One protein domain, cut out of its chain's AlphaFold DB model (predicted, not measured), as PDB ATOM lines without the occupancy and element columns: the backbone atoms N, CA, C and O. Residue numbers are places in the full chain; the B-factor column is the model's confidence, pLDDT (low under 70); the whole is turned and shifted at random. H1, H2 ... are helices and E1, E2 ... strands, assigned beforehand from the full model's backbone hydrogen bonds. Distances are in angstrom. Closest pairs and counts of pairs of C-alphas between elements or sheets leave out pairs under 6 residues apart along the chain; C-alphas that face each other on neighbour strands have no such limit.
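AT A GLANCE: This is residues 66 to 145 of the 1076 residues of an uncharacterized protein of Clostridium sp. CAG:1000 (UniProt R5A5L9). A twisted sheet, E1 - E5 - E4, has helix H1 over one face; the small hairpin E2 and E3 packs on H1 and E4, and residues 139 to 145 of E5 stick out as an arm. The 80 printed residues, mixed in class, run E1, H1, E2, E3, E4, E5; both sheets are antiparallel. The whole is loose, radius of gyration of the C-alphas 15.2 A, spanning 59 by 25 by 21 A.

IN THESE COORDINATES: Find E5, residues 128 to 145, 51.3 A long, ending at C-alpha 145 (-151.877, 15.229, 42.850). Its neighbours are E4, residues 113 to 120, and E1, residues 66 to 72, beginning at C-alpha 66 (-151.194, 26.420, 15.393). H1 is residues 75 to 89, 20.6 A; E2 is 91 to 95, E3 102 to 106.

HOW THE PARTS SIT: Look within hydrogen-bond range at N 71 and O 130, 2.8 A, for E1 and E5; N 117 and O 131, 3.0 A, for hairpin E4 and E5; N 92 and O 105, 2.8 A, for E2 and E3. H1 is on the sheet, two layers, at a height of 9.6 A, along the strands; every O i to N i+4 pair is within range. The closest C-alphas of H1 and E2 are Leu 85 and Cys 91, 5.2 A; of E3 and E4, Cys 104 and Cys 114, 5.5 A.

THE WHOLE: The printed part has no cut and no long link. pLDDT is under 70 at residues 96 to 101, 108 to 111, 121 to 127 and 137 to 145.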
ATOM      1  N   ILE A  66    -149.734  26.573  15.510       83.31
ATOM      2  CA  ILE A  66    -151.194  26.420  15.393       83.31
ATOM      3  C   ILE A  66    -151.673  26.484  13.939       83.31
ATOM      4  O   ILE A  66    -152.834  26.198  13.651       83.31
ATOM      5  N   PHE A  67    -150.790  26.874  13.020       85.38
ATOM      6  CA  PHE A  67    -151.057  26.896  11.589       85.38
ATOM      7  C   PHE A  67    -149.766  26.710  10.801       85.38
ATOM      8  O   PHE A  67    -148.784  27.401  11.068       85.38
ATOM      9  N   ASN A  68    -149.789  25.831   9.800       88.44
ATOM     10  CA  ASN A  68    -148.685  25.618   8.871       88.44
ATOM     11  C   ASN A  68    -149.230  25.185   7.516       88.44
ATOM     12  O   ASN A  68    -149.784  24.094   7.386       88.44
ATOM     13  N   LYS A  69    -149.124  26.056   6.515       88.81
ATOM     14  CA  LYS A  69    -149.638  25.764   5.174       88.81
ATOM     15  C   LYS A  69    -148.782  26.414   4.103       88.81
ATOM     16  O   LYS A  69    -148.239  27.502   4.299       88.81
ATOM     17  N   THR A  70    -148.690  25.739   2.965       87.56
ATOM     18  CA  THR A  70    -148.030  26.236   1.764       87.56
ATOM     19  C   THR A  70    -149.039  26.823   0.775       87.56
ATOM     20  O   THR A  70    -150.167  26.346   0.648       87.56
ATOM     21  N   TYR A  71    -148.622  27.872   0.076       84.81
ATOM     22  CA  TYR A  71    -149.381  28.588  -0.948       84.81
ATOM     23  C   TYR A  71    -148.481  28.809  -2.160       84.81
ATOM     24  O   TYR A  71    -147.289  29.041  -1.985       84.81
ATOM     25  N   LYS A  72    -149.021  28.765  -3.381       82.31
ATOM     26  CA  LYS A  72    -148.254  29.124  -4.587       82.31
ATOM     27  C   LYS A  72    -147.820  30.593  -4.527       82.31
ATOM     28  O   LYS A  72    -148.528  31.416  -3.947       82.31
ATOM     29  N   THR A  73    -146.677  30.941  -5.119       77.38
ATOM     30  CA  THR A  73    -146.179  32.334  -5.133       77.38
ATOM     31  C   THR A  73    -146.849  33.245  -6.167       77.38
ATOM     32  O   THR A  73    -146.456  34.405  -6.296       77.38
ATOM     33  N   ASP A  74    -147.862  32.757  -6.889       80.69
ATOM     34  CA  ASP A  74    -148.691  33.574  -7.779       80.69
ATOM     35  C   ASP A  74    -149.623  34.536  -7.003       80.69
ATOM     36  O   ASP A  74    -149.750  34.488  -5.774       80.69
ATOM     37  N   GLN A  75    -150.275  35.458  -7.718       80.81
ATOM     38  CA  GLN A  75    -151.145  36.468  -7.102       80.81
ATOM     39  C   GLN A  75    -152.370  35.848  -6.403       80.81
ATOM     40  O   GLN A  75    -152.835  36.377  -5.392       80.81
ATOM     41  N   ASN A  76    -152.868  34.710  -6.894       83.94
ATOM     42  CA  ASN A  76    -154.011  34.019  -6.299       83.94
ATOM     43  C   ASN A  76    -153.617  33.347  -4.977       83.94
ATOM     44  O   ASN A  76    -154.335  33.469  -3.982       83.94
ATOM     45  N   GLY A  77    -152.452  32.700  -4.935       83.06
ATOM     46  CA  GLY A  77    -151.861  32.118  -3.736       83.06
ATOM     47  C   GLY A  77    -151.509  33.174  -2.688       83.06
ATOM     48  O   GLY A  77    -151.775  32.957  -1.504       83.06
ATOM     49  N   TRP A  78    -151.021  34.348  -3.110       84.75
ATOM     50  CA  TRP A  78    -150.814  35.492  -2.217       84.75
ATOM     51  C   TRP A  78    -152.119  35.950  -1.555       84.75
ATOM     52  O   TRP A  78    -152.197  36.010  -0.328       84.75
ATOM     53  N   ASN A  79    -153.155  36.218  -2.354       85.44
ATOM     54  CA  ASN A  79    -154.447  36.685  -1.846       85.44
ATOM     55  C   ASN A  79    -155.096  35.647  -0.914       85.44
ATOM     56  O   ASN A  79    -155.662  36.003   0.121       85.44
ATOM     57  N   ALA A  80    -154.993  34.355  -1.242       86.56
ATOM     58  CA  ALA A  80    -155.505  33.272  -0.403       86.56
ATOM     59  C   ALA A  80    -154.774  33.188   0.948       86.56
ATOM     60  O   ALA A  80    -155.413  33.012   1.990       86.56
ATOM     61  N   MET A  81    -153.446  33.342   0.943       88.00
ATOM     62  CA  MET A  81    -152.635  33.376   2.158       88.00
ATOM     63  C   MET A  81    -152.992  34.583   3.028       88.00
ATOM     64  O   MET A  81    -153.290  34.410   4.208       88.00
ATOM     65  N   GLU A  82    -153.011  35.790   2.457       87.38
ATOM     66  CA  GLU A  82    -153.316  37.028   3.182       87.38
ATOM     67  C   GLU A  82    -154.715  36.984   3.813       87.38
ATOM     68  O   GLU A  82    -154.858  37.234   5.011       87.38
ATOM     69  N   ASN A  83    -155.728  36.550   3.056       87.69
ATOM     70  CA  ASN A  83    -157.091  36.408   3.568       87.69
ATOM     71  C   ASN A  83    -157.184  35.382   4.701       87.69
ATOM     72  O   ASN A  83    -157.858  35.640   5.700       87.69
ATOM     73  N   THR A  84    -156.501  34.240   4.580       88.12
ATOM     74  CA  THR A  84    -156.527  33.184   5.606       88.12
ATOM     75  C   THR A  84    -155.854  33.657   6.892       88.12
ATOM     76  O   THR A  84    -156.399  33.481   7.984       88.12
ATOM     77  N   LEU A  85    -154.686  34.291   6.776       87.56
ATOM     78  CA  LEU A  85    -153.925  34.781   7.924       87.56
ATOM     79  C   LEU A  85    -154.628  35.946   8.626       87.56
ATOM     80  O   LEU A  85    -154.661  35.991   9.859       87.56
ATOM     81  N   TRP A  86    -155.264  36.842   7.870       88.00
ATOM     82  CA  TRP A  86    -156.023  37.947   8.444       88.00
ATOM     83  C   TRP A  86    -157.333  37.487   9.087       88.00
ATOM     84  O   TRP A  86    -157.620  37.839  10.232       88.00
ATOM     85  N   SER A  87    -158.126  36.676   8.387       85.25
ATOM     86  CA  SER A  87    -159.461  36.278   8.857       85.25
ATOM     87  C   SER A  87    -159.384  35.421  10.114       85.25
ATOM     88  O   SER A  87    -160.115  35.687  11.070       85.25
ATOM     89  N   ASN A  88    -158.452  34.464  10.143       83.12
ATOM     90  CA  ASN A  88    -158.388  33.458  11.203       83.12
ATOM     91  C   ASN A  88    -157.433  33.830  12.339       83.12
ATOM     92  O   ASN A  88    -157.679  33.452  13.481       83.12
ATOM     93  N   TYR A  89    -156.354  34.564  12.048       83.94
ATOM     94  CA  TYR A  89    -155.278  34.798  13.021       83.94
ATOM     95  C   TYR A  89    -154.969  36.278  13.261       83.94
ATOM     96  O   TYR A  89    -154.147  36.582  14.123       83.94
ATOM     97  N   LYS A  90    -155.631  37.194  12.535       87.69
ATOM     98  CA  LYS A  90    -155.375  38.647  12.565       87.69
ATOM     99  C   LYS A  90    -153.901  38.985  12.297       87.69
ATOM    100  O   LYS A  90    -153.339  39.910  12.883       87.69
ATOM    101  N   CYS A  91    -153.281  38.228  11.388       86.31
ATOM    102  CA  CYS A  91    -151.913  38.444  10.934       86.31
ATOM    103  C   CYS A  91    -151.897  39.004   9.510       86.31
ATOM    104  O   CYS A  91    -152.541  38.463   8.614       86.31
ATOM    105  N   LYS A  92    -151.163  40.099   9.311       86.19
ATOM    106  CA  LYS A  92    -150.988  40.780   8.030       86.19
ATOM    107  C   LYS A  92    -149.642  40.408   7.421       86.19
ATOM    108  O   LYS A  92    -148.622  40.443   8.110       86.19
ATOM    109  N   VAL A  93    -149.636  40.095   6.127       84.69
ATOM    110  CA  VAL A  93    -148.416  39.824   5.358       84.69
ATOM    111  C   VAL A  93    -148.142  40.993   4.422       84.69
ATOM    112  O   VAL A  93    -149.038  41.458   3.728       84.69
ATOM    113  N   THR A  94    -146.896  41.450   4.374       80.50
ATOM    114  CA  THR A  94    -146.452  42.543   3.507       80.50
ATOM    115  C   THR A  94    -145.274  42.071   2.661       80.50
ATOM    116  O   THR A  94    -144.356  41.418   3.165       80.50
ATOM    117  N   LYS A  95    -145.260  42.415   1.367       73.06
ATOM    118  CA  LYS A  95    -144.080  42.216   0.512       73.06
ATOM    119  C   LYS A  95    -143.059  43.313   0.808       73.06
ATOM    120  O   LYS A  95    -143.371  44.492   0.665       73.06
ATOM    121  N   ASN A  96    -141.842  42.939   1.202       63.41
ATOM    122  CA  ASN A  96    -140.732  43.886   1.242       63.41
ATOM    123  C   ASN A  96    -140.202  44.078  -0.188       63.41
ATOM    124  O   ASN A  96    -139.695  43.135  -0.799       63.41
ATOM    125  N   SER A  97    -140.324  45.294  -0.715       55.22
ATOM    126  CA  SER A  97    -139.911  45.671  -2.072       55.22
ATOM    127  C   SER A  97    -138.394  45.606  -2.303       55.22
ATOM    128  O   SER A  97    -137.972  45.562  -3.452       55.22
ATOM    129  N   ILE A  98    -137.579  45.537  -1.243       54.16
ATOM    130  CA  ILE A  98    -136.109  45.555  -1.323       54.16
ATOM    131  C   ILE A  98    -135.513  44.140  -1.246       54.16
ATOM    132  O   ILE A  98    -134.552  43.832  -1.942       54.16
ATOM    133  N   THR A  99    -136.077  43.246  -0.425       57.06
ATOM    134  CA  THR A  99    -135.485  41.916  -0.150       57.06
ATOM    135  C   THR A  99    -136.215  40.746  -0.816       57.06
ATOM    136  O   THR A  99    -135.791  39.603  -0.650       57.06
ATOM    137  N   LYS A 100    -137.326  40.999  -1.529       59.53
ATOM    138  CA  LYS A 100    -138.246  39.990  -2.110       59.53
ATOM    139  C   LYS A 100    -138.777  38.938  -1.112       59.53
ATOM    140  O   LYS A 100    -139.459  37.999  -1.518       59.53
ATOM    141  N   LYS A 101    -138.523  39.091   0.194       65.69
ATOM    142  CA  LYS A 101    -139.002  38.186   1.246       65.69
ATOM    143  C   LYS A 101    -140.297  38.728   1.862       65.69
ATOM    144  O   LYS A 101    -140.344  39.907   2.225       65.69
ATOM    145  N   PRO A 102    -141.352  37.906   1.983       74.94
ATOM    146  CA  PRO A 102    -142.560  38.308   2.685       74.94
ATOM    147  C   PRO A 102    -142.269  38.452   4.178       74.94
ATOM    148  O   PRO A 102    -141.623  37.604   4.788       74.94
ATOM    149  N   TYR A 103    -142.764  39.531   4.766       79.62
ATOM    150  CA  TYR A 103    -142.782  39.726   6.210       79.62
ATOM    151  C   TYR A 103    -144.217  39.583   6.703       79.62
ATOM    152  O   TYR A 103    -145.151  39.988   6.014       79.62
ATOM    153  N   CYS A 104    -144.397  39.019   7.892       84.81
ATOM    154  CA  CYS A 104    -145.705  38.853   8.499       84.81
ATOM    155  C   CYS A 104    -145.703  39.393   9.923       84.81
ATOM    156  O   CYS A 104    -144.768  39.136  10.680       84.81
ATOM    157  N   ASN A 105    -146.761  40.115  10.285       84.62
ATOM    158  CA  ASN A 105    -146.968  40.625  11.633       84.62
ATOM    159  C   ASN A 105    -148.396  40.371  12.094       84.62
ATOM    160  O   ASN A 105    -149.332  40.550  11.319       84.62
ATOM    161  N   CYS A 106    -148.576  40.021  13.360       85.06
ATOM    162  CA  CYS A 106    -149.900  39.864  13.949       85.06
ATOM    163  C   CYS A 106    -150.255  41.066  14.815       85.06
ATOM    164  O   CYS A 106    -149.379  41.732  15.365       85.06
ATOM    165  N   THR A 107    -151.549  41.363  14.936       79.88
ATOM    166  CA  THR A 107    -151.997  42.402  15.868       79.88
ATOM    167  C   THR A 107    -151.672  41.993  17.306       79.88
ATOM    168  O   THR A 107    -151.725  40.809  17.653       79.88
ATOM    169  N   LEU A 108    -151.380  42.976  18.165       67.06
ATOM    170  CA  LEU A 108    -151.112  42.759  19.596       67.06
ATOM    171  C   LEU A 108    -152.256  42.006  20.303       67.06
ATOM    172  O   LEU A 108    -152.013  41.239  21.232       67.06
ATOM    173  N   GLU A 109    -153.490  42.171  19.823       63.09
ATOM    174  CA  GLU A 109    -154.688  41.500  20.342       63.09
ATOM    175  C   GLU A 109    -154.705  39.989  20.082       63.09
ATOM    176  O   GLU A 109    -155.220  39.231  20.903       63.09
ATOM    177  N   SER A 110    -154.113  39.530  18.975       65.81
ATOM    178  CA  SER A 110    -154.104  38.108  18.606       65.81
ATOM    179  C   SER A 110    -153.221  37.252  19.517       65.81
ATOM    180  O   SER A 110    -153.407  36.039  19.591       65.81
ATOM    181  N   LYS A 111    -152.240  37.874  20.189       68.31
ATOM    182  CA  LYS A 111    -151.169  37.211  20.954       68.31
ATOM    183  C   LYS A 111    -150.450  36.084  20.189       68.31
ATOM    184  O   LYS A 111    -149.838  35.232  20.828       68.31
ATOM    185  N   ASN A 112    -150.516  36.087  18.858       80.31
ATOM    186  CA  ASN A 112    -149.868  35.126  17.971       80.31
ATOM    187  C   ASN A 112    -148.597  35.737  17.369       80.31
ATOM    188  O   ASN A 112    -148.466  36.959  17.280       80.31
ATOM    189  N   SER A 113    -147.682  34.896  16.893       82.31
ATOM    190  CA  SER A 113    -146.573  35.325  16.040       82.31
ATOM    191  C   SER A 113    -146.639  34.623  14.687       82.31
ATOM    192  O   SER A 113    -147.105  33.486  14.585       82.31
ATOM    193  N   CYS A 114    -146.199  35.307  13.636       85.00
ATOM    194  CA  CYS A 114    -146.295  34.822  12.267       85.00
ATOM    195  C   CYS A 114    -144.936  34.841  11.583       85.00
ATOM    196  O   CYS A 114    -144.178  35.804  11.698       85.00
ATOM    197  N   LYS A 115    -144.664  33.797  10.806       86.12
ATOM    198  CA  LYS A 115    -143.499  33.698   9.934       86.12
ATOM    199  C   LYS A 115    -143.939  33.192   8.570       86.12
ATOM    200  O   LYS A 115    -144.647  32.196   8.479       86.12
ATOM    201  N   VAL A 116    -143.495  33.857   7.509       84.12
ATOM    202  CA  VAL A 116    -143.712  33.399   6.133       84.12
ATOM    203  C   VAL A 116    -142.356  33.260   5.462       84.12
ATOM    204  O   VAL A 116    -141.572  34.204   5.449       84.12
ATOM    205  N   ASN A 117    -142.078  32.084   4.910       82.56
ATOM    206  CA  ASN A 117    -140.860  31.813   4.149       82.56
ATOM    207  C   ASN A 117    -141.234  31.483   2.704       82.56
ATOM    208  O   ASN A 117    -142.245  30.826   2.473       82.56
ATOM    209  N   ALA A 118    -140.414  31.897   1.743       76.38
ATOM    210  CA  ALA A 118    -140.521  31.447   0.359       76.38
ATOM    211  C   ALA A 118    -139.538  30.294   0.127       76.38
ATOM    212  O   ALA A 118    -138.378  30.396   0.530       76.38
ATOM    213  N   TYR A 119    -140.006  29.224  -0.505       75.75
ATOM    214  CA  TYR A 119    -139.208  28.076  -0.925       75.75
ATOM    215  C   TYR A 119    -139.391  27.889  -2.427       75.75
ATOM    216  O   TYR A 119    -140.525  27.932  -2.888       75.75
ATOM    217  N   CYS A 120    -138.309  27.670  -3.162       72.25
ATOM    218  CA  CYS A 120    -138.332  27.305  -4.577       72.25
ATOM    219  C   CYS A 120    -137.575  25.986  -4.722       72.25
ATOM    220  O   CYS A 120    -136.570  25.793  -4.032       72.25
ATOM    221  N   ALA A 121    -138.092  25.066  -5.533       57.94
ATOM    222  CA  ALA A 121    -137.483  23.750  -5.723       57.94
ATOM    223  C   ALA A 121    -136.292  23.777  -6.704       57.94
ATOM    224  O   ALA A 121    -135.521  22.822  -6.753       57.94
ATOM    225  N   ASP A 122    -136.136  24.867  -7.453       58.31
ATOM    226  CA  ASP A 122    -135.304  24.983  -8.645       58.31
ATOM    227  C   ASP A 122    -134.748  26.412  -8.830       58.31
ATOM    228  O   ASP A 122    -135.423  27.402  -8.536       58.31
ATOM    229  N   ASP A 123    -133.513  26.524  -9.344       53.66
ATOM    230  CA  ASP A 123    -132.823  27.805  -9.605       53.66
ATOM    231  C   ASP A 123    -133.519  28.654 -10.693       53.66
ATOM    232  O   ASP A 123    -133.281  29.859 -10.795       53.66
ATOM    233  N   GLU A 124    -134.424  28.046 -11.472       56.91
ATOM    234  CA  GLU A 124    -135.253  28.699 -12.498       56.91
ATOM    235  C   GLU A 124    -136.583  29.266 -11.951       56.91
ATOM    236  O   GLU A 124    -137.259  30.029 -12.642       56.91
ATOM    237  N   GLY A 125    -136.939  28.976 -10.690       56.19
ATOM    238  CA  GLY A 125    -138.034  29.636  -9.966       56.19
ATOM    239  C   GLY A 125    -139.458  29.296 -10.428       56.19
ATOM    240  O   GLY A 125    -140.366  30.106 -10.206       56.19
ATOM    241  N   ILE A 126    -139.671  28.140 -11.067       58.06
ATOM    242  CA  ILE A 126    -140.967  27.759 -11.656       58.06
ATOM    243  C   ILE A 126    -141.906  27.148 -10.599       58.06
ATOM    244  O   ILE A 126    -143.113  27.397 -10.647       58.06
ATOM    245  N   ASP A 127    -141.377  26.452  -9.585       64.19
ATOM    246  CA  ASP A 127    -142.161  25.831  -8.504       64.19
ATOM    247  C   ASP A 127    -141.843  26.446  -7.126       64.19
ATOM    248  O   ASP A 127    -141.281  25.825  -6.215       64.19
ATOM    249  N   CYS A 128    -142.218  27.717  -6.960       73.62
ATOM    250  CA  CYS A 128    -142.067  28.441  -5.701       73.62
ATOM    251  C   CYS A 128    -143.354  28.443  -4.850       73.62
ATOM    252  O   CYS A 128    -144.467  28.697  -5.324       73.62
ATOM    253  N   TYR A 129    -143.193  28.242  -3.538       83.19
ATOM    254  CA  TYR A 129    -144.268  28.233  -2.546       83.19
ATOM    255  C   TYR A 129    -143.941  29.122  -1.339       83.19
ATOM    256  O   TYR A 129    -142.843  29.084  -0.780       83.19
ATOM    257  N   TYR A 130    -144.926  29.885  -0.871       83.88
ATOM    258  CA  TYR A 130    -144.905  30.521   0.442       83.88
ATOM    259  C   TYR A 130    -145.371  29.531   1.507       83.88
ATOM    260  O   TYR A 130    -146.494  29.043   1.440       83.88
ATOM    261  N   ARG A 131    -144.556  29.268   2.528       86.38
ATOM    262  CA  ARG A 131    -144.968  28.551   3.741       86.38
ATOM    263  C   ARG A 131    -145.269  29.561   4.836       86.38
ATOM    264  O   ARG A 131    -144.357  30.241   5.306       86.38
ATOM    265  N   ALA A 132    -146.529  29.638   5.242       85.94
ATOM    266  CA  ALA A 132    -146.965  30.461   6.359       85.94
ATOM    267  C   ALA A 132    -147.095  29.615   7.626       85.94
ATOM    268  O   ALA A 132    -147.771  28.586   7.618       85.94
ATOM    269  N   ILE A 133    -146.465  30.079   8.701       87.19
ATOM    270  CA  ILE A 133    -146.439  29.450  10.019       87.19
ATOM    271  C   ILE A 133    -146.967  30.461  11.041       87.19
ATOM    272  O   ILE A 133    -146.385  31.538  11.187       87.19
ATOM    273  N   ILE A 134    -148.044  30.116  11.755       85.88
ATOM    274  CA  ILE A 134    -148.509  30.865  12.933       85.88
ATOM    275  C   ILE A 134    -148.189  30.061  14.177       85.88
ATOM    276  O   ILE A 134    -148.544  28.884  14.277       85.88
ATOM    277  N   THR A 135    -147.571  30.720  15.148       85.38
ATOM    278  CA  THR A 135    -147.431  30.183  16.497       85.38
ATOM    279  C   THR A 135    -148.308  30.971  17.459       85.38
ATOM    280  O   THR A 135    -148.409  32.195  17.360       85.38
ATOM    281  N   GLY A 136    -148.980  30.266  18.360       75.50
ATOM    282  CA  GLY A 136    -149.943  30.859  19.277       75.50
ATOM    283  C   GLY A 136    -150.015  30.116  20.601       75.50
ATOM    284  O   GLY A 136    -149.403  29.062  20.787       75.50
ATOM    285  N   TRP A 137    -150.762  30.698  21.537       69.06
ATOM    286  CA  TRP A 137    -150.910  30.164  22.886       69.06
ATOM    287  C   TRP A 137    -151.755  28.901  22.876       69.06
ATOM    288  O   TRP A 137    -152.952  28.952  22.589       69.06
ATOM    289  N   LYS A 138    -151.158  27.787  23.290       63.03
ATOM    290  CA  LYS A 138    -151.905  26.584  23.630       63.03
ATOM    291  C   LYS A 138    -151.760  26.324  25.121       63.03
ATOM    292  O   LYS A 138    -150.657  26.254  25.660       63.03
ATOM    293  N   SER A 139    -152.898  26.238  25.798       57.06
ATOM    294  CA  SER A 139    -152.958  25.886  27.214       57.06
ATOM    295  C   SER A 139    -153.231  24.395  27.311       57.06
ATOM    296  O   SER A 139    -154.289  23.942  26.875       57.06
ATOM    297  N   THR A 140    -152.295  23.640  27.881       60.47
ATOM    298  CA  THR A 140    -152.513  22.224  28.192       60.47
ATOM    299  C   THR A 140    -152.707  22.099  29.694       60.47
ATOM    300  O   THR A 140    -151.833  22.480  30.473       60.47
ATOM    301  N   SER A 141    -153.868  21.596  30.106       61.19
ATOM    302  CA  SER A 141    -154.219  21.413  31.514       61.19
ATOM    303  C   SER A 141    -154.067  19.942  31.897       61.19
ATOM    304  O   SER A 141    -154.665  19.074  31.265       61.19
ATOM    305  N   GLN A 142    -153.276  19.652  32.931       64.06
ATOM    306  CA  GLN A 142    -153.145  18.313  33.512       64.06
ATOM    307  C   GLN A 142    -153.533  18.336  34.990       64.06
ATOM    308  O   GLN A 142    -153.056  19.172  35.755       64.06
ATOM    309  N   THR A 143    -154.366  17.386  35.414       60.38
ATOM    310  CA  THR A 143    -154.702  17.199  36.830       60.38
ATOM    311  C   THR A 143    -153.563  16.465  37.534       60.38
ATOM    312  O   THR A 143    -153.296  15.297  37.252       60.38
ATOM    313  N   LYS A 144    -152.888  17.137  38.469       64.50
ATOM    314  CA  LYS A 144    -151.807  16.577  39.289       64.50
ATOM    315  C   LYS A 144    -152.268  16.382  40.729       64.50
ATOM    316  O   LYS A 144    -153.107  17.122  41.241       64.50
ATOM    317  N   SER A 145    -151.710  15.377  41.403       66.62
ATOM    318  CA  SER A 145    -151.877  15.229  42.850       66.62
ATOM    319  C   SER A 145    -151.107  16.329  43.575       66.62
ATOM    320  O   SER A 145    -149.943  16.583  43.277       66.62
TER     321      SER A 145